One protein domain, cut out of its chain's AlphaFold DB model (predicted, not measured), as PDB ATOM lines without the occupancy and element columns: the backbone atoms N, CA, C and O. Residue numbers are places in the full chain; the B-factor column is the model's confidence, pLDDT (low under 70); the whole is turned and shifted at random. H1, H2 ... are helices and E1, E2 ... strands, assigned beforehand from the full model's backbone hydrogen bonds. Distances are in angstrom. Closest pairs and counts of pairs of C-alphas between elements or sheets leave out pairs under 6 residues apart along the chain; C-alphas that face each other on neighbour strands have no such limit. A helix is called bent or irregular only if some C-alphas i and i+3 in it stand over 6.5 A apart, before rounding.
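AT A GLANCE: This is residues 4 to 157 of the 1076 residues of the protein "ABL1" of Mytilus coruscus (UniProt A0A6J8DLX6). A strongly twisted wall of five strands has a helix over each face, H3 on one and H6 on the other, and a cluster of the helices H1, H2 and H4 sits beyond one end of its strands. H1 and H2 form a helical hairpin in that cluster, H5 follows H4 on the way to H6, and residues 131 to 137 stick out at the far end of the whole from H2. The printed part has 154 residues, with six named helices and five named strands in the order H1 H2 H3 E1 E2 E3 H4 H5 H6 E4 E5. The sheet runs E1 E2 E3 E5 E4, antiparallel throughout, and the class is mixed, helices and strands. The whole is compact, with a radius of gyration of the C-alphas of 16.0 A, yet only just elongated in outline, with spans of 52 by 34 by 29 A.

IN THESE COORDINATES: H1, residues 4 to 15, begins at C-alpha 4 (116.997, 177.776, 108.293) and is 19.0 A long; it is irregular, with C-alphas 9 and 12 lying 7.2 A apart. H2 covers residues 19 to 31 over 18.2 A, and H3 residues 39 to 50 over 16.5 A. E1, residues 57 to 63, is 16.8 A long. E2, residues 73 to 81, and E3, residues 85 to 93, are each 24.0 A long; E2 bends by 58 degrees at residue 78, where C-alpha 78 is at (101.658, 161.027, 91.060). H4, residues 96 to 100, and H5, residues 104 to 111, are short helices. H6, residues 115 to 128, is the longest helix by residues and is 20.8 A long. E4 is residues 141 to 145, and E5, residues 152 to 156, ends at C-alpha 156 (103.400, 151.233, 88.678).

HOW THE PARTS SIT: E1, E2 and E3 form a meander, each strand the antiparallel neighbour of the one before. In the hairpin E1 and E2, N 59 and O 78 are 2.9 A apart, within hydrogen-bond range. In the hairpin E2 and E3, N 77 and O 89 are within range at 2.8 A. E3 and E5 are antiparallel, with N 90 and O 153 at 2.8 A. In the hairpin E4 and E5, N 154 and O 143 are 2.8 A apart. E1 and E4 are the edge strands. The domain has three layers, helices on both faces of a sheet: H3 and H6 lie on opposite faces. The closest C-alphas of H3 and E3 are those of Arg 40 and Ile 93, 6.2 A apart. H6 has a height over the sheet of 9.5 A and runs along the strands, at 22 degrees to E2 on the local plane. H5 only grazes the sheet, with its residues 107 to 111. The hairpin H1 and H2 is not on the sheet; the two touch at Leu 14 and Val 22, with C-alphas 5.0 A apart, and run opposite ways at 37 degrees, only just a steep tilt. H2 touches H4 with residues 22 to 26 alone, the closest C-alphas being those of Gln 23 and Ser 100, 5.8 A apart. H4 and H5 touch only at the corner, and only just, with 3 pairs of C-alphas within 8 A, the closest those of Cys 98 and Tyr 107 at 6.5 A. H3 and H6 are apart. In H2, H3, H4 and H5 every O i to N i+4 pair is within hydrogen-bond range; in H1 4 of 8 are, and in H6 8 of 10.

THE WHOLE: The two C-alphas farthest apart are those of Lys 31 and His 136, at 51.9 A. The printed part has no cut. The link from H6 to E4, 12 residues, is long, and residues 131 to 137 in it stand free. The mean pLDDT of the printed part is 79.2; 27 residues are under 70, among them residues 65 to 70 and 101 to 113.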
ATOM      1  N   LEU A   4     117.825 178.531 109.238       71.38
ATOM      2  CA  LEU A   4     116.997 177.776 108.293       71.38
ATOM      3  C   LEU A   4     117.664 176.454 107.872       71.38
ATOM      4  O   LEU A   4     117.020 175.409 107.855       71.38
ATOM      5  N   HIS A   5     118.974 176.473 107.614       75.88
ATOM      6  CA  HIS A   5     119.735 175.277 107.241       75.88
ATOM      7  C   HIS A   5     119.742 174.224 108.363       75.88
ATOM      8  O   HIS A   5     119.534 173.044 108.097       75.88
ATOM      9  N   ILE A   6     119.900 174.645 109.625       77.50
ATOM     10  CA  ILE A   6     119.821 173.736 110.784       77.50
ATOM     11  C   ILE A   6     118.413 173.137 110.923       77.50
ATOM     12  O   ILE A   6     118.284 171.942 111.175       77.50
ATOM     13  N   LEU A   7     117.358 173.941 110.741       77.00
ATOM     14  CA  LEU A   7     115.973 173.464 110.826       77.00
ATOM     15  C   LEU A   7     115.661 172.421 109.741       77.00
ATOM     16  O   LEU A   7     115.051 171.400 110.052       77.00
ATOM     17  N   ASN A   8     116.153 172.617 108.515       76.38
ATOM     18  CA  ASN A   8     116.009 171.647 107.426       76.38
ATOM     19  C   ASN A   8     116.785 170.342 107.695       76.38
ATOM     20  O   ASN A   8     116.273 169.261 107.412       76.38
ATOM     21  N   LEU A   9     117.987 170.415 108.284       79.44
ATOM     22  CA  LEU A   9     118.787 169.231 108.638       79.44
ATOM     23  C   LEU A   9     118.128 168.346 109.711       79.44
ATOM     24  O   LEU A   9     118.328 167.134 109.703       79.44
ATOM     25  N   VAL A  10     117.351 168.927 110.635       82.88
ATOM     26  CA  VAL A  10     116.674 168.169 111.707       82.88
ATOM     27  C   VAL A  10     115.215 167.820 111.398       82.88
ATOM     28  O   VAL A  10     114.609 167.051 112.138       82.88
ATOM     29  N   GLU A  11     114.643 168.332 110.306       80.62
ATOM     30  CA  GLU A  11     113.264 168.036 109.890       80.62
ATOM     31  C   GLU A  11     112.969 166.533 109.693       80.62
ATOM     32  O   GLU A  11     111.932 166.081 110.188       80.62
ATOM     33  N   PRO A  12     113.859 165.710 109.096       81.06
ATOM     34  CA  PRO A  12     113.641 164.264 108.981       81.06
ATOM     35  C   PRO A  12     113.467 163.534 110.324       81.06
ATOM     36  O   PRO A  12     112.883 162.452 110.363       81.06
ATOM     37  N   LEU A  13     113.939 164.115 111.434       83.56
ATOM     38  CA  LEU A  13     113.823 163.523 112.769       83.56
ATOM     39  C   LEU A  13     112.394 163.586 113.338       83.56
ATOM     40  O   LEU A  13     112.121 162.901 114.323       83.56
ATOM     41  N   LEU A  14     111.466 164.323 112.708       80.06
ATOM     42  CA  LEU A  14     110.031 164.285 113.034       80.06
ATOM     43  C   LEU A  14     109.395 162.894 112.847       80.06
ATOM     44  O   LEU A  14     108.335 162.639 113.414       80.06
ATOM     45  N   PHE A  15     110.021 162.011 112.063       80.00
ATOM     46  CA  PHE A  15     109.478 160.696 111.703       80.00
ATOM     47  C   PHE A  15     110.231 159.511 112.346       80.00
ATOM     48  O   PHE A  15     109.904 158.352 112.088       80.00
ATOM     49  N   LYS A  16     111.215 159.771 113.224       77.31
ATOM     50  CA  LYS A  16     111.887 158.720 114.014       77.31
ATOM     51  C   LYS A  16     110.940 158.093 115.046       77.31
ATOM     52  O   LYS A  16     110.010 158.725 115.532       77.31
ATOM     53  N   GLU A  17     111.214 156.845 115.426       70.88
ATOM     54  CA  GLU A  17     110.407 156.107 116.414       70.88
ATOM     55  C   GLU A  17     110.614 156.578 117.864       70.88
ATOM     56  O   GLU A  17     109.724 156.433 118.700       70.88
ATOM     57  N   SER A  18     111.755 157.206 118.174       79.38
ATOM     58  CA  SER A  18     111.999 157.764 119.507       79.38
ATOM     59  C   SER A  18     111.119 158.989 119.769       79.38
ATOM     60  O   SER A  18     111.405 160.099 119.312       79.38
ATOM     61  N   LYS A  19     110.072 158.782 120.575       77.31
ATOM     62  CA  LYS A  19     109.174 159.822 121.094       77.31
ATOM     63  C   LYS A  19     109.924 161.032 121.648       77.31
ATOM     64  O   LYS A  19     109.541 162.158 121.346       77.31
ATOM     65  N   ASP A  20     110.994 160.816 122.408       81.81
ATOM     66  CA  ASP A  20     111.753 161.905 123.029       81.81
ATOM     67  C   ASP A  20     112.478 162.764 121.980       81.81
ATOM     68  O   ASP A  20     112.518 163.988 122.111       81.81
ATOM     69  N   ILE A  21     112.988 162.164 120.896       83.12
ATOM     70  CA  ILE A  21     113.553 162.918 119.764       83.12
ATOM     71  C   ILE A  21     112.447 163.736 119.090       83.12
ATOM     72  O   ILE A  21     112.575 164.956 118.976       83.12
ATOM     73  N   VAL A  22     111.338 163.095 118.703       81.88
ATOM     74  CA  VAL A  22     110.237 163.769 117.996       81.88
ATOM     75  C   VAL A  22     109.662 164.917 118.831       81.88
ATOM     76  O   VAL A  22     109.475 166.012 118.307       81.88
ATOM     77  N   GLN A  23     109.459 164.731 120.139       82.56
ATOM     78  CA  GLN A  23     108.953 165.783 121.026       82.56
ATOM     79  C   GLN A  23     109.910 166.973 121.153       82.56
ATOM     80  O   GLN A  23     109.455 168.119 121.135       82.56
ATOM     81  N   ASN A  24     111.226 166.740 121.203       85.38
ATOM     82  CA  ASN A  24     112.211 167.824 121.207       85.38
ATOM     83  C   ASN A  24     112.240 168.597 119.874       85.38
ATOM     84  O   ASN A  24     112.318 169.827 119.891       85.38
ATOM     85  N   ILE A  25     112.108 167.921 118.726       85.50
ATOM     86  CA  ILE A  25     112.045 168.582 117.409       85.50
ATOM     87  C   ILE A  25     110.715 169.327 117.214       85.50
ATOM     88  O   ILE A  25     110.713 170.465 116.747       85.50
ATOM     89  N   VAL A  26     109.588 168.758 117.653       82.88
ATOM     90  CA  VAL A  26     108.277 169.431 117.663       82.88
ATOM     91  C   VAL A  26     108.313 170.688 118.538       82.88
ATOM     92  O   VAL A  26     107.867 171.754 118.103       82.88
ATOM     93  N   TYR A  27     108.906 170.607 119.733       83.56
ATOM     94  CA  TYR A  27     109.125 171.766 120.599       83.56
ATOM     95  C   TYR A  27     110.013 172.819 119.919       83.56
ATOM     96  O   TYR A  27     109.626 173.989 119.855       83.56
ATOM     97  N   LEU A  28     111.147 172.417 119.335       83.19
ATOM     98  CA  LEU A  28     112.040 173.307 118.589       83.19
ATOM     99  C   LEU A  28     111.298 174.027 117.452       83.19
ATOM    100  O   LEU A  28     111.382 175.251 117.344       83.19
ATOM    101  N   PHE A  29     110.530 173.308 116.635       83.94
ATOM    102  CA  PHE A  29     109.791 173.889 115.511       83.94
ATOM    103  C   PHE A  29     108.676 174.830 115.987       83.94
ATOM    104  O   PHE A  29     108.498 175.898 115.397       83.94
ATOM    105  N   SER A  30     108.003 174.510 117.101       80.62
ATOM    106  CA  SER A  30     107.014 175.400 117.731       80.62
ATOM    107  C   SER A  30     107.629 176.720 118.223       80.62
ATOM    108  O   SER A  30     107.045 177.781 118.025       80.62
ATOM    109  N   LYS A  31     108.845 176.690 118.790       81.06
ATOM    110  CA  LYS A  31     109.568 177.888 119.259       81.06
ATOM    111  C   LYS A  31     110.163 178.738 118.134       81.06
ATOM    112  O   LYS A  31     110.550 179.877 118.379       81.06
ATOM    113  N   ASN A  32     110.252 178.199 116.919       76.81
ATOM    114  CA  ASN A  32     110.801 178.882 115.746       76.81
ATOM    115  C   ASN A  32     109.727 179.310 114.726       76.81
ATOM    116  O   ASN A  32     110.093 179.835 113.681       76.81
ATOM    117  N   ASN A  33     108.433 179.070 114.989       72.94
ATOM    118  CA  ASN A  33     107.344 179.179 114.004       72.94
ATOM    119  C   ASN A  33     107.595 178.368 112.706       72.94
ATOM    120  O   ASN A  33     107.015 178.664 111.667       72.94
ATOM    121  N   HIS A  34     108.440 177.327 112.764       70.56
ATOM    122  CA  HIS A  34     108.858 176.506 111.609       70.56
ATOM    123  C   HIS A  34     108.002 175.236 111.419       70.56
ATOM    124  O   HIS A  34     108.240 174.392 110.547       70.56
ATOM    125  N   MET A  35     106.969 175.082 112.248       68.94
ATOM    126  CA  MET A  35     105.941 174.076 112.032       68.94
ATOM    127  C   MET A  35     105.028 174.541 110.887       68.94
ATOM    128  O   MET A  35     104.088 175.301 111.119       68.94
ATOM    129  N   SER A  36     105.317 174.103 109.652       62.59
ATOM    130  CA  SER A  36     104.377 174.249 108.526       62.59
ATOM    131  C   SER A  36     103.017 173.699 108.950       62.59
ATOM    132  O   SER A  36     102.945 172.661 109.614       62.59
ATOM    133  N   LYS A  37     101.944 174.408 108.586       59.25
ATOM    134  CA  LYS A  37     100.574 173.953 108.854       59.25
ATOM    135  C   LYS A  37     100.227 172.701 108.052       59.25
ATOM    136  O   LYS A  37      99.354 171.957 108.489       59.25
ATOM    137  N   ASP A  38     100.897 172.472 106.921       73.75
ATOM    138  CA  ASP A  38     100.736 171.239 106.162       73.75
ATOM    139  C   ASP A  38     101.828 170.221 106.520       73.75
ATOM    140  O   ASP A  38     103.021 170.407 106.277       73.75
ATOM    141  N   ILE A  39     101.390 169.114 107.112       78.81
ATOM    142  CA  ILE A  39     102.236 167.959 107.424       78.81
ATOM    143  C   ILE A  39     102.522 167.149 106.162       78.81
ATOM    144  O   ILE A  39     103.586 166.544 106.065       78.81
ATOM    145  N   ARG A  40     101.611 167.165 105.181       80.62
ATOM    146  CA  ARG A  40     101.768 166.457 103.908       80.62
ATOM    147  C   ARG A  40     103.023 166.922 103.189       80.62
ATOM    148  O   ARG A  40     103.818 166.088 102.790       80.62
ATOM    149  N   GLU A  41     103.251 168.232 103.124       82.19
ATOM    150  CA  GLU A  41     104.468 168.829 102.565       82.19
ATOM    151  C   GLU A  41     105.743 168.243 103.207       82.19
ATOM    152  O   GLU A  41     106.660 167.821 102.502       82.19
ATOM    153  N   LYS A  42     105.779 168.151 104.547       81.06
ATOM    154  CA  LYS A  42     106.902 167.567 105.302       81.06
ATOM    155  C   LYS A  42     107.057 166.061 105.036       81.06
ATOM    156  O   LYS A  42     108.176 165.583 104.883       81.06
ATOM    157  N   VAL A  43     105.947 165.324 104.952       83.69
ATOM    158  CA  VAL A  43     105.912 163.879 104.652       83.69
ATOM    159  C   VAL A  43     106.401 163.596 103.230       83.69
ATOM    160  O   VAL A  43     107.310 162.793 103.051       83.69
ATOM    161  N   SER A  44     105.866 164.291 102.225       84.19
ATOM    162  CA  SER A  44     106.267 164.159 100.822       84.19
ATOM    163  C   SER A  44     107.749 164.486 100.628       84.19
ATOM    164  O   SER A  44     108.463 163.707 100.001       84.19
ATOM    165  N   LYS A  45     108.246 165.575 101.237       84.75
ATOM    166  CA  LYS A  45     109.681 165.916 101.238       84.75
ATOM    167  C   LYS A  45     110.542 164.830 101.887       84.75
ATOM    168  O   LYS A  45     111.609 164.516 101.367       84.75
ATOM    169  N   HIS A  46     110.084 164.234 102.990       84.44
ATOM    170  CA  HIS A  46     110.800 163.148 103.658       84.44
ATOM    171  C   HIS A  46     110.885 161.881 102.792       84.44
ATOM    172  O   HIS A  46     111.968 161.314 102.667       84.44
ATOM    173  N   ILE A  47     109.783 161.472 102.150       86.50
ATOM    174  CA  ILE A  47     109.767 160.282 101.283       86.50
ATOM    175  C   ILE A  47     110.622 160.508 100.027       86.50
ATOM    176  O   ILE A  47     111.443 159.658  99.696       86.50
ATOM    177  N   VAL A  48     110.515 161.672  99.373       87.25
ATOM    178  CA  VAL A  48     111.375 162.034  98.225       87.25
ATOM    179  C   VAL A  48     112.854 162.051  98.618       87.25
ATOM    180  O   VAL A  48     113.696 161.572  97.865       87.25
ATOM    181  N   HIS A  49     113.193 162.525  99.820       85.56
ATOM    182  CA  HIS A  49     114.566 162.454 100.317       85.56
ATOM    183  C   HIS A  49     115.033 161.003 100.543       85.56
ATOM    184  O   HIS A  49     116.123 160.647 100.093       85.56
ATOM    185  N   GLN A  50     114.213 160.146 101.166       82.38
ATOM    186  CA  GLN A  50     114.531 158.725 101.377       82.38
ATOM    187  C   GLN A  50     114.680 157.937 100.065       82.38
ATOM    188  O   GLN A  50     115.561 157.088  99.959       82.38
ATOM    189  N   LEU A  51     113.848 158.231  99.063       85.50
ATOM    190  CA  LEU A  51     113.832 157.552  97.763       85.50
ATOM    191  C   LEU A  51     114.664 158.269  96.683       85.50
ATOM    192  O   LEU A  51     114.637 157.884  95.514       85.50
ATOM    193  N   SER A  52     115.459 159.271  97.065       83.94
ATOM    194  CA  SER A  52     116.371 159.976  96.152       83.94
ATOM    195  C   SER A  52     117.366 159.038  95.450       83.94
ATOM    196  O   SER A  52     117.734 159.286  94.308       83.94
ATOM    197  N   VAL A  53     117.720 157.910  96.081       83.44
ATOM    198  CA  VAL A  53     118.601 156.858  95.532       83.44
ATOM    199  C   VAL A  53     118.052 156.220  94.244       83.44
ATOM    200  O   VAL A  53     118.834 155.776  93.410       83.44
ATOM    201  N   ILE A  54     116.727 156.201  94.054       81.44
ATOM    202  CA  ILE A  54     116.066 155.691  92.836       81.44
ATOM    203  C   ILE A  54     115.569 156.823  91.913       81.44
ATOM    204  O   ILE A  54     114.737 156.596  91.033       81.44
ATOM    205  N   ASN A  55     116.062 158.054  92.111       85.75
ATOM    206  CA  ASN A  55     115.598 159.268  91.432       85.75
ATOM    207  C   ASN A  55     114.066 159.457  91.516       85.75
ATOM    208  O   ASN A  55     113.446 159.903  90.551       85.75
ATOM    209  N   PHE A  56     113.449 159.098  92.651       87.50
ATOM    210  CA  PHE A  56     112.009 159.283  92.847       87.50
ATOM    211  C   PHE A  56     111.643 160.765  92.983       87.50
ATOM    212  O   PHE A  56     112.240 161.495  93.779       87.50
ATOM    213  N   LYS A  57     110.615 161.187  92.249       89.19
ATOM    214  CA  LYS A  57     110.008 162.521  92.316       89.19
ATOM    215  C   LYS A  57     108.507 162.394  92.564       89.19
ATOM    216  O   LYS A  57     107.898 161.391  92.211       89.19
ATOM    217  N   ILE A  58     107.921 163.428  93.164       88.06
ATOM    218  CA  ILE A  58     106.467 163.595  93.275       88.06
ATOM    219  C   ILE A  58     106.077 164.742  92.353       88.06
ATOM    220  O   ILE A  58     106.496 165.878  92.573       88.06
ATOM    221  N   ASP A  59     105.264 164.427  91.353       85.25
ATOM    222  CA  ASP A  59     104.869 165.342  90.283       85.25
ATOM    223  C   ASP A  59     103.506 166.001  90.570       85.25
ATOM    224  O   ASP A  59     103.214 167.090  90.077       85.25
ATOM    225  N   GLY A  60     102.682 165.397  91.438       83.75
ATOM    226  CA  GLY A  60     101.418 165.986  91.886       83.75
ATOM    227  C   GLY A  60     100.671 165.174  92.948       83.75
ATOM    228  O   GLY A  60     101.062 164.064  93.308       83.75
ATOM    229  N   VAL A  61      99.562 165.725  93.447       83.06
ATOM    230  CA  VAL A  61      98.575 164.998  94.268       83.06
ATOM    231  C   VAL A  61      97.440 164.556  93.346       83.06
ATOM    232  O   VAL A  61      96.853 165.400  92.678       83.06
ATOM    233  N   ILE A  62      97.132 163.258  93.321       80.19
ATOM    234  CA  ILE A  62      96.034 162.688  92.521       80.19
ATOM    235  C   ILE A  62      94.719 162.788  93.296       80.19
ATOM    236  O   ILE A  62      93.735 163.320  92.794       80.19
ATOM    237  N   HIS A  63      94.705 162.294  94.538       78.62
ATOM    238  CA  HIS A  63      93.500 162.235  95.362       78.62
ATOM    239  C   HIS A  63      93.799 162.574  96.825       78.62
ATOM    240  O   HIS A  63      94.822 162.175  97.391       78.62
ATOM    241  N   GLN A  64      92.870 163.307  97.443       71.81
ATOM    242  CA  GLN A  64      92.897 163.706  98.842       71.81
ATOM    243  C   GLN A  64      91.491 163.536  99.447       71.81
ATOM    244  O   GLN A  64      90.551 164.146  98.937       71.81
ATOM    245  N   PRO A  65      91.331 162.811 100.569       65.25
ATOM    246  CA  PRO A  65      90.045 162.703 101.247       65.25
ATOM    247  C   PRO A  65      89.577 164.057 101.810       65.25
ATOM    248  O   PRO A  65      90.372 164.860 102.308       65.25
ATOM    249  N   ALA A  66      88.262 164.292 101.765       55.50
ATOM    250  CA  ALA A  66      87.643 165.567 102.146       55.50
ATOM    251  C   ALA A  66      87.764 165.908 103.648       55.50
ATOM    252  O   ALA A  66      87.802 167.083 104.013       55.50
ATOM    253  N   ASN A  67      87.866 164.902 104.525       56.25
ATOM    254  CA  ASN A  67      88.008 165.094 105.973       56.25
ATOM    255  C   ASN A  67      89.444 165.485 106.361       56.25
ATOM    256  O   ASN A  67      90.264 164.653 106.756       56.25
ATOM    257  N   VAL A  68      89.747 166.781 106.276       52.38
ATOM    258  CA  VAL A  68      91.057 167.342 106.634       52.38
ATOM    259  C   VAL A  68      91.113 167.727 108.118       52.38
ATOM    260  O   VAL A  68      90.612 168.779 108.508       52.38
ATOM    261  N   GLY A  69      91.803 166.925 108.941       54.66
ATOM    262  CA  GLY A  69      92.446 167.438 110.166       54.66
ATOM    263  C   GLY A  69      92.453 166.552 111.419       54.66
ATOM    264  O   GLY A  69      93.351 166.723 112.244       54.66
ATOM    265  N   LEU A  70      91.497 165.631 111.592       59.59
ATOM    266  CA  LEU A  70      91.298 164.936 112.881       59.59
ATOM    267  C   LEU A  70      91.958 163.551 112.986       59.59
ATOM    268  O   LEU A  70      92.505 163.228 114.042       59.59
ATOM    269  N   GLU A  71      91.976 162.758 111.911       71.81
ATOM    270  CA  GLU A  71      92.527 161.391 111.905       71.81
ATOM    271  C   GLU A  71      93.571 161.180 110.789       71.81
ATOM    272  O   GLU A  71      93.569 161.933 109.811       71.81
ATOM    273  N   PRO A  72      94.495 160.200 110.920       78.31
ATOM    274  CA  PRO A  72      95.448 159.866 109.861       78.31
ATOM    275  C   PRO A  72      94.737 159.322 108.619       78.31
ATOM    276  O   PRO A  72      93.893 158.433 108.735       78.31
ATOM    277  N   SER A  73      95.108 159.812 107.436       79.94
ATOM    278  CA  SER A  73      94.435 159.469 106.180       79.94
ATOM    279  C   SER A  73      95.413 159.234 105.028       79.94
ATOM    280  O   SER A  73      96.506 159.803 104.983       79.94
ATOM    281  N   TRP A  74      95.036 158.349 104.104       84.94
ATOM    282  CA  TRP A  74      95.824 158.079 102.904       84.94
ATOM    283  C   TRP A  74      95.673 159.215 101.891       84.94
ATOM    284  O   TRP A  74      94.571 159.707 101.650       84.94
ATOM    285  N   VAL A  75      96.791 159.618 101.293       86.25
ATOM    286  CA  VAL A  75      96.851 160.562 100.173       86.25
ATOM    287  C   VAL A  75      97.598 159.893  99.025       86.25
ATOM    288  O   VAL A  75      98.613 159.224  99.242       86.25
ATOM    289  N   GLN A  76      97.074 160.068  97.815       89.56
ATOM    290  CA  GLN A  76      97.613 159.488  96.590       89.56
ATOM    291  C   GLN A  76      98.367 160.560  95.801       89.56
ATOM    292  O   GLN A  76      97.840 161.644  95.545       89.56
ATOM    293  N   PHE A  77      99.591 160.246  95.395       88.06
ATOM    294  CA  PHE A  77     100.493 161.136  94.674       88.06
ATOM    295  C   PHE A  77     100.882 160.520  93.330       88.06
ATOM    296  O   PHE A  77     101.135 159.316  93.254       88.06
ATOM    297  N   ALA A  78     100.966 161.356  92.299       89.38
ATOM    298  CA  ALA A  78     101.658 161.027  91.060       89.38
ATOM    299  C   ALA A  78     103.159 161.241  91.271       89.38
ATOM    300  O   ALA A  78     103.562 162.185  91.961       89.38
ATOM    301  N   GLY A  79     103.979 160.395  90.665       89.44
ATOM    302  CA  GLY A  79     105.424 160.514  90.732       89.44
ATOM    303  C   GLY A  79     106.123 159.803  89.587       89.44
ATOM    304  O   GLY A  79     105.511 159.081  88.799       89.44
ATOM    305  N   THR A  80     107.436 159.964  89.542       88.69
ATOM    306  CA  THR A  80     108.310 159.356  88.539       88.69
ATOM    307  C   THR A  80     109.511 158.707  89.218       88.69
ATOM    308  O   THR A  80     110.045 159.230  90.194       88.69
ATOM    309  N   VAL A  81     109.933 157.543  88.719       86.69
ATOM    310  CA  VAL A  81     111.126 156.799  89.152       86.69
ATOM    311  C   VAL A  81     112.086 156.706  87.973       86.69
ATOM    312  O   VAL A  81     111.683 156.330  86.871       86.69
ATOM    313  N   SER A  82     113.354 157.058  88.206       82.00
ATOM    314  CA  SER A  82     114.407 157.065  87.175       82.00
ATOM    315  C   SER A  82     114.042 157.834  85.893       82.00
ATOM    316  O   SER A  82     114.511 157.488  84.820       82.00
ATOM    317  N   GLU A  83     113.206 158.872  86.013       70.62
ATOM    318  CA  GLU A  83     112.750 159.783  84.939       70.62
ATOM    319  C   GLU A  83     111.952 159.148  83.773       70.62
ATOM    320  O   GLU A  83     111.347 159.884  82.999       70.62
ATOM    321  N   GLU A  84     111.857 157.815  83.693       74.94
ATOM    322  CA  GLU A  84     111.124 157.088  82.638       74.94
ATOM    323  C   GLU A  84     109.856 156.360  83.123       74.94
ATOM    324  O   GLU A  84     108.950 156.104  82.327       74.94
ATOM    325  N   LYS A  85     109.773 155.979  84.408       78.19
ATOM    326  CA  LYS A  85     108.657 155.177  84.942       78.19
ATOM    327  C   LYS A  85     107.712 156.034  85.781       78.19
ATOM    328  O   LYS A  85     108.061 156.432  86.890       78.19
ATOM    329  N   ASN A  86     106.502 156.263  85.272       87.56
ATOM    330  CA  ASN A  86     105.400 156.862  86.030       87.56
ATOM    331  C   ASN A  86     104.952 155.905  87.152       87.56
ATOM    332  O   ASN A  86     104.798 154.701  86.919       87.56
ATOM    333  N   VAL A  87     104.717 156.426  88.357       90.19
ATOM    334  CA  VAL A  87     104.333 155.649  89.545       90.19
ATOM    335  C   VAL A  87     103.283 156.364  90.401       90.19
ATOM    336  O   VAL A  87     103.266 157.587  90.524       90.19
ATOM    337  N   VAL A  88     102.432 155.581  91.060       90.56
ATOM    338  CA  VAL A  88     101.482 156.068  92.063       90.56
ATOM    339  C   VAL A  88     102.029 155.764  93.450       90.56
ATOM    340  O   VAL A  88     102.235 154.603  93.799       90.56
ATOM    341  N   MET A  89     102.228 156.797  94.269       90.81
ATOM    342  CA  MET A  89     102.551 156.637  95.688       90.81
ATOM    343  C   MET A  89     101.304 156.842  96.546       90.81
ATOM    344  O   MET A  89     100.696 157.910  96.531       90.81
ATOM    345  N   TYR A  90     100.986 155.853  97.372       90.25
ATOM    346  CA  TYR A  90     100.008 155.952  98.449       90.25
ATOM    347  C   TYR A  90     100.769 156.161  99.760       90.25
ATOM    348  O   TYR A  90     101.575 155.314 100.140       90.25
ATOM    349  N   ALA A  91     100.532 157.268 100.464       89.44
ATOM    350  CA  ALA A  91     101.165 157.539 101.756       89.44
ATOM    351  C   ALA A  91     100.132 157.904 102.828       89.44
ATOM    352  O   ALA A  91      99.241 158.724 102.603       89.44
ATOM    353  N   LEU A  92     100.270 157.304 104.011       86.31
ATOM    354  CA  LEU A  92      99.389 157.525 105.150       86.31
ATOM    355  C   LEU A  92      99.869 158.728 105.969       86.31
ATOM    356  O   LEU A  92     100.791 158.624 106.785       86.31
ATOM    357  N   ILE A  93      99.230 159.878 105.772       84.81
ATOM    358  CA  ILE A  93      99.615 161.144 106.394       84.81
ATOM    359  C   ILE A  93      99.192 161.149 107.879       84.81
ATOM    360  O   ILE A  93      98.001 161.031 108.176       84.81
ATOM    361  N   PRO A  94     100.126 161.286 108.843       80.88
ATOM    362  CA  PRO A  94      99.799 161.415 110.262       80.88
ATOM    363  C   PRO A  94      99.258 162.813 110.599       80.88
ATOM    364  O   PRO A  94      99.620 163.809 109.974       80.88
ATOM    365  N   THR A  95      98.453 162.919 111.660       78.31
ATOM    366  CA  THR A  95      98.047 164.226 112.210       78.31
ATOM    367  C   THR A  95      99.131 164.822 113.112       78.31
ATOM    368  O   THR A  95      99.976 164.095 113.645       78.31
ATOM    369  N   LEU A  96      99.087 166.143 113.348       75.50
ATOM    370  CA  LEU A  96     100.079 166.839 114.190       75.50
ATOM    371  C   LEU A  96     100.154 166.232 115.593       75.50
ATOM    372  O   LEU A  96     101.234 166.074 116.156       75.50
ATOM    373  N   HIS A  97      98.989 165.848 116.114       75.00
ATOM    374  CA  HIS A  97      98.812 165.157 117.381       75.00
ATOM    375  C   HIS A  97      99.590 163.829 117.408       75.00
ATOM    376  O   HIS A  97     100.420 163.643 118.297       75.00
ATOM    377  N   CYS A  98      99.435 162.973 116.387       74.00
ATOM    378  CA  CYS A  98     100.145 161.689 116.294       74.00
ATOM    379  C   CYS A  98     101.676 161.855 116.274       74.00
ATOM    380  O   CYS A  98     102.370 161.096 116.948       74.00
ATOM    381  N   ILE A  99     102.194 162.866 115.562       76.38
ATOM    382  CA  ILE A  99     103.626 163.215 115.586       76.38
ATOM    383  C   ILE A  99     104.023 163.690 116.994       76.38
ATOM    384  O   ILE A  99     104.930 163.136 117.609       76.38
ATOM    385  N   SER A 100     103.312 164.678 117.548       72.06
ATOM    386  CA  SER A 100     103.639 165.303 118.841       72.06
ATOM    387  C   SER A 100     103.599 164.353 120.043       72.06
ATOM    388  O   SER A 100     104.244 164.614 121.059       72.06
ATOM    389  N   GLU A 101     102.869 163.243 119.949       67.06
ATOM    390  CA  GLU A 101     102.807 162.231 121.003       67.06
ATOM    391  C   GLU A 101     103.788 161.071 120.805       67.06
ATOM    392  O   GLU A 101     103.928 160.260 121.720       67.06
ATOM    393  N   GLY A 102     104.475 160.981 119.660       60.72
ATOM    394  CA  GLY A 102     105.462 159.933 119.369       60.72
ATOM    395  C   GLY A 102     104.923 158.502 119.489       60.72
ATOM    396  O   GLY A 102     105.688 157.579 119.760       60.72
ATOM    397  N   SER A 103     103.608 158.303 119.352       58.88
ATOM    398  CA  SER A 103     102.968 156.999 119.543       58.88
ATOM    399  C   SER A 103     102.864 156.243 118.220       58.88
ATOM    400  O   SER A 103     101.824 156.219 117.558       58.88
ATOM    401  N   MET A 104     103.970 155.599 117.837       56.69
ATOM    402  CA  MET A 104     104.047 154.717 116.663       56.69
ATOM    403  C   MET A 104     103.011 153.572 116.736       56.69
ATOM    404  O   MET A 104     102.490 153.112 115.717       56.69
ATOM    405  N   THR A 105     102.649 153.162 117.958       56.41
ATOM    406  CA  THR A 105     101.566 152.220 118.269       56.41
ATOM    407  C   THR A 105     100.177 152.764 117.939       56.41
ATOM    408  O   THR A 105      99.407 152.074 117.269       56.41
ATOM    409  N   ASP A 106      99.848 153.996 118.346       56.03
ATOM    410  CA  ASP A 106      98.527 154.577 118.065       56.03
ATOM    411  C   ASP A 106      98.352 154.909 116.586       56.03
ATOM    412  O   ASP A 106      97.248 154.783 116.067       56.03
ATOM    413  N   TYR A 107      99.427 155.284 115.884       67.06
ATOM    414  CA  TYR A 107      99.378 155.508 114.439       67.06
ATOM    415  C   TYR A 107      98.943 154.239 113.684       67.06
ATOM    416  O   TYR A 107      97.956 154.304 112.950       67.06
ATOM    417  N   LYS A 108      99.560 153.064 113.922       63.25
ATOM    418  CA  LYS A 108      99.087 151.816 113.278       63.25
ATOM    419  C   LYS A 108      97.726 151.342 113.815       63.25
ATOM    420  O   LYS A 108      96.931 150.818 113.040       63.25
ATOM    421  N   HIS A 109      97.399 151.542 115.096       66.56
ATOM    422  CA  HIS A 109      96.081 151.135 115.622       66.56
ATOM    423  C   HIS A 109      94.921 151.982 115.079       66.56
ATOM    424  O   HIS A 109      93.857 151.441 114.780       66.56
ATOM    425  N   LYS A 110      95.121 153.295 114.905       64.44
ATOM    426  CA  LYS A 110      94.173 154.180 114.206       64.44
ATOM    427  C   LYS A 110      94.077 153.799 112.725       64.44
ATOM    428  O   LYS A 110      92.977 153.728 112.193       64.44
ATOM    429  N   ALA A 111      95.203 153.453 112.096       62.75
ATOM    430  CA  ALA A 111      95.239 153.031 110.699       62.75
ATOM    431  C   ALA A 111      94.523 151.699 110.408       62.75
ATOM    432  O   ALA A 111      94.020 151.502 109.311       62.75
ATOM    433  N   ASN A 112      94.426 150.795 111.384       62.47
ATOM    434  CA  ASN A 112      93.761 149.496 111.231       62.47
ATOM    435  C   ASN A 112      92.211 149.565 111.184       62.47
ATOM    436  O   ASN A 112      91.567 148.510 111.207       62.47
ATOM    437  N   LYS A 113      91.610 150.765 111.147       67.06
ATOM    438  CA  LYS A 113      90.156 151.012 111.208       67.06
ATOM    439  C   LYS A 113      89.648 151.760 109.973       67.06
ATOM    440  O   LYS A 113      90.379 152.562 109.396       67.06
ATOM    441  N   GLY A 114      88.378 151.533 109.628       70.25
ATOM    442  CA  GLY A 114      87.692 152.218 108.528       70.25
ATOM    443  C   GLY A 114      88.446 152.117 107.200       70.25
ATOM    444  O   GLY A 114      89.138 151.131 106.941       70.25
ATOM    445  N   GLU A 115      88.356 153.170 106.389       66.31
ATOM    446  CA  GLU A 115      89.004 153.263 105.074       66.31
ATOM    447  C   GLU A 115      90.516 153.006 105.127       66.31
ATOM    448  O   GLU A 115      91.093 152.365 104.250       66.31
ATOM    449  N   THR A 116      91.167 153.436 106.208       72.62
ATOM    450  CA  THR A 116      92.617 153.329 106.385       72.62
ATOM    451  C   THR A 116      93.099 151.870 106.445       72.62
ATOM    452  O   THR A 116      94.246 151.597 106.075       72.62
ATOM    453  N   ARG A 117      92.205 150.928 106.795       80.94
ATOM    454  CA  ARG A 117      92.441 149.474 106.774       80.94
ATOM    455  C   ARG A 117      92.597 148.920 105.354       80.94
ATOM    456  O   ARG A 117      93.410 148.018 105.171       80.94
ATOM    457  N   LYS A 118      91.869 149.454 104.364       86.00
ATOM    458  CA  LYS A 118      91.848 148.944 102.977       86.00
ATOM    459  C   LYS A 118      93.233 148.981 102.338       86.00
ATOM    460  O   LYS A 118      93.765 147.950 101.953       86.00
ATOM    461  N   HIS A 119      93.869 150.149 102.325       86.12
ATOM    462  CA  HIS A 119      95.225 150.323 101.792       86.12
ATOM    463  C   HIS A 119      96.293 149.524 102.561       86.12
ATOM    464  O   HIS A 119      97.273 149.088 101.960       86.12
ATOM    465  N   LEU A 120      96.121 149.292 103.872       86.81
ATOM    466  CA  LEU A 120      97.000 148.384 104.623       86.81
ATOM    467  C   LEU A 120      96.815 146.924 104.186       86.81
ATOM    468  O   LEU A 120      97.806 146.210 104.051       86.81
ATOM    469  N   ASN A 121      95.576 146.498 103.934       89.69
ATOM    470  CA  ASN A 121      95.261 145.175 103.402       89.69
ATOM    471  C   ASN A 121      95.857 145.006 101.993       89.69
ATOM    472  O   ASN A 121      96.591 144.051 101.763       89.69
ATOM    473  N   THR A 122      95.659 145.982 101.099       91.81
ATOM    474  CA  THR A 122      96.293 146.030  99.770       91.81
ATOM    475  C   THR A 122      97.814 145.923  99.859       91.81
ATOM    476  O   THR A 122      98.410 145.123  99.144       91.81
ATOM    477  N   LEU A 123      98.457 146.666 100.766       91.12
ATOM    478  CA  LEU A 123      99.904 146.589 100.972       91.12
ATOM    479  C   LEU A 123     100.353 145.203 101.461       91.12
ATOM    480  O   LEU A 123     101.291 144.636 100.904       91.12
ATOM    481  N   ASP A 124      99.711 144.641 102.485       90.62
ATOM    482  CA  ASP A 124     100.112 143.340 103.029       90.62
ATOM    483  C   ASP A 124      99.831 142.182 102.039       90.62
ATOM    484  O   ASP A 124     100.642 141.259 101.955       90.62
ATOM    485  N   ILE A 125      98.784 142.272 101.203       93.12
ATOM    486  CA  ILE A 125      98.526 141.339 100.088       93.12
ATOM    487  C   ILE A 125      99.568 141.497  98.973       93.12
ATOM    488  O   ILE A 125     100.203 140.514  98.593       93.12
ATOM    489  N   LEU A 126      99.823 142.714  98.477       92.50
ATOM    490  CA  LEU A 126     100.826 142.938  97.428       92.50
ATOM    491  C   LEU A 126     102.239 142.525  97.870       92.50
ATOM    492  O   LEU A 126     103.023 142.081  97.035       92.50
ATOM    493  N   ARG A 127     102.550 142.616  99.173       90.19
ATOM    494  CA  ARG A 127     103.790 142.103  99.782       90.19
ATOM    495  C   ARG A 127     103.845 140.573  99.839       90.19
ATOM    496  O   ARG A 127     104.917 140.018  99.621       90.19
ATOM    497  N   HIS A 128     102.726 139.895 100.103       89.88
ATOM    498  CA  HIS A 128     102.621 138.425 100.037       89.88
ATOM    499  C   HIS A 128     102.800 137.892  98.605       89.88
ATOM    500  O   HIS A 128     103.325 136.803  98.415       89.88
ATOM    501  N   LEU A 129     102.426 138.677  97.591       90.12
ATOM    502  CA  LEU A 129     102.545 138.312  96.173       90.12
ATOM    503  C   LEU A 129     103.946 138.563  95.559       90.12
ATOM    504  O   LEU A 129     104.115 138.343  94.358       90.12
ATOM    505  N   GLN A 130     104.946 139.000  96.343       82.69
ATOM    506  CA  GLN A 130     106.320 139.297  95.884       82.69
ATOM    507  C   GLN A 130     107.191 138.038  95.681       82.69
ATOM    508  O   GLN A 130     108.218 137.863  96.336       82.69
ATOM    509  N   ASP A 131     106.795 137.175  94.748       66.75
ATOM    510  CA  ASP A 131     107.626 136.070  94.254       66.75
ATOM    511  C   ASP A 131     108.516 136.490  93.066       66.75
ATOM    512  O   ASP A 131     108.339 137.550  92.468       66.75
ATOM    513  N   GLU A 132     109.467 135.634  92.667       55.44
ATOM    514  CA  GLU A 132     110.469 135.926  91.619       55.44
ATOM    515  C   GLU A 132     109.923 136.202  90.198       55.44
ATOM    516  O   GLU A 132     110.707 136.478  89.287       55.44
ATOM    517  N   LYS A 133     108.606 136.123  89.978       68.38
ATOM    518  CA  LYS A 133     107.957 136.453  88.703       68.38
ATOM    519  C   LYS A 133     106.785 137.403  88.923       68.38
ATOM    520  O   LYS A 133     105.803 137.041  89.564       68.38
ATOM    521  N   VAL A 134     106.876 138.586  88.318       76.75
ATOM    522  CA  VAL A 134     105.768 139.544  88.216       76.75
ATOM    523  C   VAL A 134     104.670 138.957  87.326       76.75
ATOM    524  O   VAL A 134     104.963 138.376  86.282       76.75
ATOM    525  N   HIS A 135     103.408 139.119  87.726       88.62
ATOM    526  CA  HIS A 135     102.253 138.754  86.908       88.62
ATOM    527  C   HIS A 135     101.806 139.949  86.062       88.62
ATOM    528  O   HIS A 135     101.592 141.031  86.604       88.62
ATOM    529  N   HIS A 136     101.637 139.773  84.750       89.62
ATOM    530  CA  HIS A 136     101.359 140.891  83.834       89.62
ATOM    531  C   HIS A 136      99.990 141.553  84.072       89.62
ATOM    532  O   HIS A 136      99.841 142.750  83.839       89.62
ATOM    533  N   ASN A 137      99.023 140.781  84.573       93.88
ATOM    534  CA  ASN A 137      97.644 141.208  84.830       93.88
ATOM    535  C   ASN A 137      97.386 141.634  86.291       93.88
ATOM    536  O   ASN A 137      96.233 141.738  86.702       93.88
ATOM    537  N   LEU A 138      98.432 141.868  87.093       92.94
ATOM    538  CA  LEU A 138      98.324 142.411  88.456       92.94
ATOM    539  C   LEU A 138      99.091 143.733  88.568       92.94
ATOM    540  O   LEU A 138     100.131 143.910  87.931       92.94
ATOM    541  N   ILE A 139      98.620 144.649  89.415       91.44
ATOM    542  CA  ILE A 139      99.357 145.878  89.722       91.44
ATOM    543  C   ILE A 139     100.693 145.546  90.413       91.44
ATOM    544  O   ILE A 139     100.738 144.827  91.416       91.44
ATOM    545  N   GLN A 140     101.806 146.064  89.890       87.50
ATOM    546  CA  GLN A 140     103.123 145.810  90.475       87.50
ATOM    547  C   GLN A 140     103.411 146.782  91.627       87.50
ATOM    548  O   GLN A 140     103.464 147.997  91.433       87.50
ATOM    549  N   LEU A 141     103.678 146.229  92.813       90.50
ATOM    550  CA  LEU A 141     104.323 146.928  93.926       90.50
ATOM    551  C   LEU A 141     105.813 147.131  93.607       90.50
ATOM    552  O   LEU A 141     106.520 146.171  93.312       90.50
ATOM    553  N   MET A 142     106.283 148.376  93.665       86.44
ATOM    554  CA  MET A 142     107.657 148.764  93.311       86.44
ATOM    555  C   MET A 142     108.508 149.125  94.532       86.44
ATOM    556  O   MET A 142     109.697 148.827  94.568       86.44
ATOM    557  N   ALA A 143     107.909 149.763  95.540       86.56
ATOM    558  CA  ALA A 143     108.564 150.092  96.805       86.56
ATOM    559  C   ALA A 143     107.532 150.213  97.932       86.56
ATOM    560  O   ALA A 143     106.363 150.509  97.685       86.56
ATOM    561  N   PHE A 144     107.951 150.019  99.182       89.50
ATOM    562  CA  PHE A 144     107.103 150.245 100.352       89.50
ATOM    563  C   PHE A 144     107.915 150.564 101.604       89.50
ATOM    564  O   PHE A 144     109.096 150.231 101.699       89.50
ATOM    565  N   GLN A 145     107.243 151.161 102.586       84.25
ATOM    566  CA  GLN A 145     107.760 151.389 103.927       84.25
ATOM    567  C   GLN A 145     106.689 151.034 104.961       84.25
ATOM    568  O   GLN A 145     105.588 151.585 104.956       84.25
ATOM    569  N   CYS A 146     107.021 150.112 105.869       75.38
ATOM    570  CA  CYS A 146     106.102 149.648 106.911       75.38
ATOM    571  C   CYS A 146     106.391 150.249 108.296       75.38
ATOM    572  O   CYS A 146     105.446 150.425 109.067       75.38
ATOM    573  N   ARG A 147     107.665 150.516 108.638       72.00
ATOM    574  CA  ARG A 147     108.111 151.146 109.901       72.00
ATOM    575  C   ARG A 147     109.536 151.715 109.764       72.00
ATOM    576  O   ARG A 147     110.364 151.053 109.140       72.00
ATOM    577  N   PRO A 148     109.876 152.846 110.413       66.38
ATOM    578  CA  PRO A 148     108.985 153.786 111.105       66.38
ATOM    579  C   PRO A 148     108.158 154.634 110.114       66.38
ATOM    580  O   PRO A 148     108.108 154.334 108.924       66.38
ATOM    581  N   LEU A 149     107.475 155.664 110.628       71.00
ATOM    582  CA  LEU A 149     106.756 156.687 109.855       71.00
ATOM    583  C   LEU A 149     107.591 157.266 108.685       71.00
ATOM    584  O   LEU A 149     108.809 157.381 108.818       71.00
ATOM    585  N   PRO A 150     106.943 157.747 107.606       78.25
ATOM    586  CA  PRO A 150     105.542 157.528 107.223       78.25
ATOM    587  C   PRO A 150     105.332 156.122 106.633       78.25
ATOM    588  O   PRO A 150     106.213 155.605 105.952       78.25
ATOM    589  N   ILE A 151     104.156 155.510 106.836       84.69
ATOM    590  CA  ILE A 151     103.789 154.316 106.054       84.69
ATOM    591  C   ILE A 151     103.444 154.764 104.632       84.69
ATOM    592  O   ILE A 151     102.605 155.650 104.447       84.69
ATOM    593  N   PHE A 152     104.065 154.135 103.636       88.94
ATOM    594  CA  PHE A 152     103.747 154.349 102.227       88.94
ATOM    595  C   PHE A 152     103.959 153.082 101.397       88.94
ATOM    596  O   PHE A 152     104.681 152.166 101.799       88.94
ATOM    597  N   TYR A 153     103.365 153.057 100.208       91.25
ATOM    598  CA  TYR A 153     103.709 152.115  99.151       91.25
ATOM    599  C   TYR A 153     103.586 152.760  97.771       91.25
ATOM    600  O   TYR A 153     102.864 153.740  97.595       91.25
ATOM    601  N   ILE A 154     104.345 152.238  96.812       91.00
ATOM    602  CA  ILE A 154     104.452 152.751  95.448       91.00
ATOM    603  C   ILE A 154     104.124 151.624  94.479       91.00
ATOM    604  O   ILE A 154     104.735 150.556  94.551       91.00
ATOM    605  N   THR A 155     103.196 151.881  93.564       90.75
ATOM    606  CA  THR A 155     102.860 150.993  92.450       90.75
ATOM    607  C   THR A 155     103.166 151.647  91.107       90.75
ATOM    608  O   THR A 155     103.197 152.868  90.983       90.75
ATOM    609  N   ASP A 156     103.350 150.823  90.086       85.94
ATOM    610  CA  ASP A 156     103.400 151.233  88.678       85.94
ATOM    611  C   ASP A 156     102.130 152.022  88.275       85.94
ATOM    612  O   ASP A 156     101.019 151.595  88.590       85.94
ATOM    613  N   GLN A 157     102.276 153.172  87.598       73.31
ATOM    614  CA  GLN A 157     101.159 154.034  87.163       73.31
ATOM    615  C   GLN A 157     100.602 153.671  85.778       73.31
ATOM    616  O   GLN A 157      99.738 154.384  85.282       73.31
TER     617      GLN A 157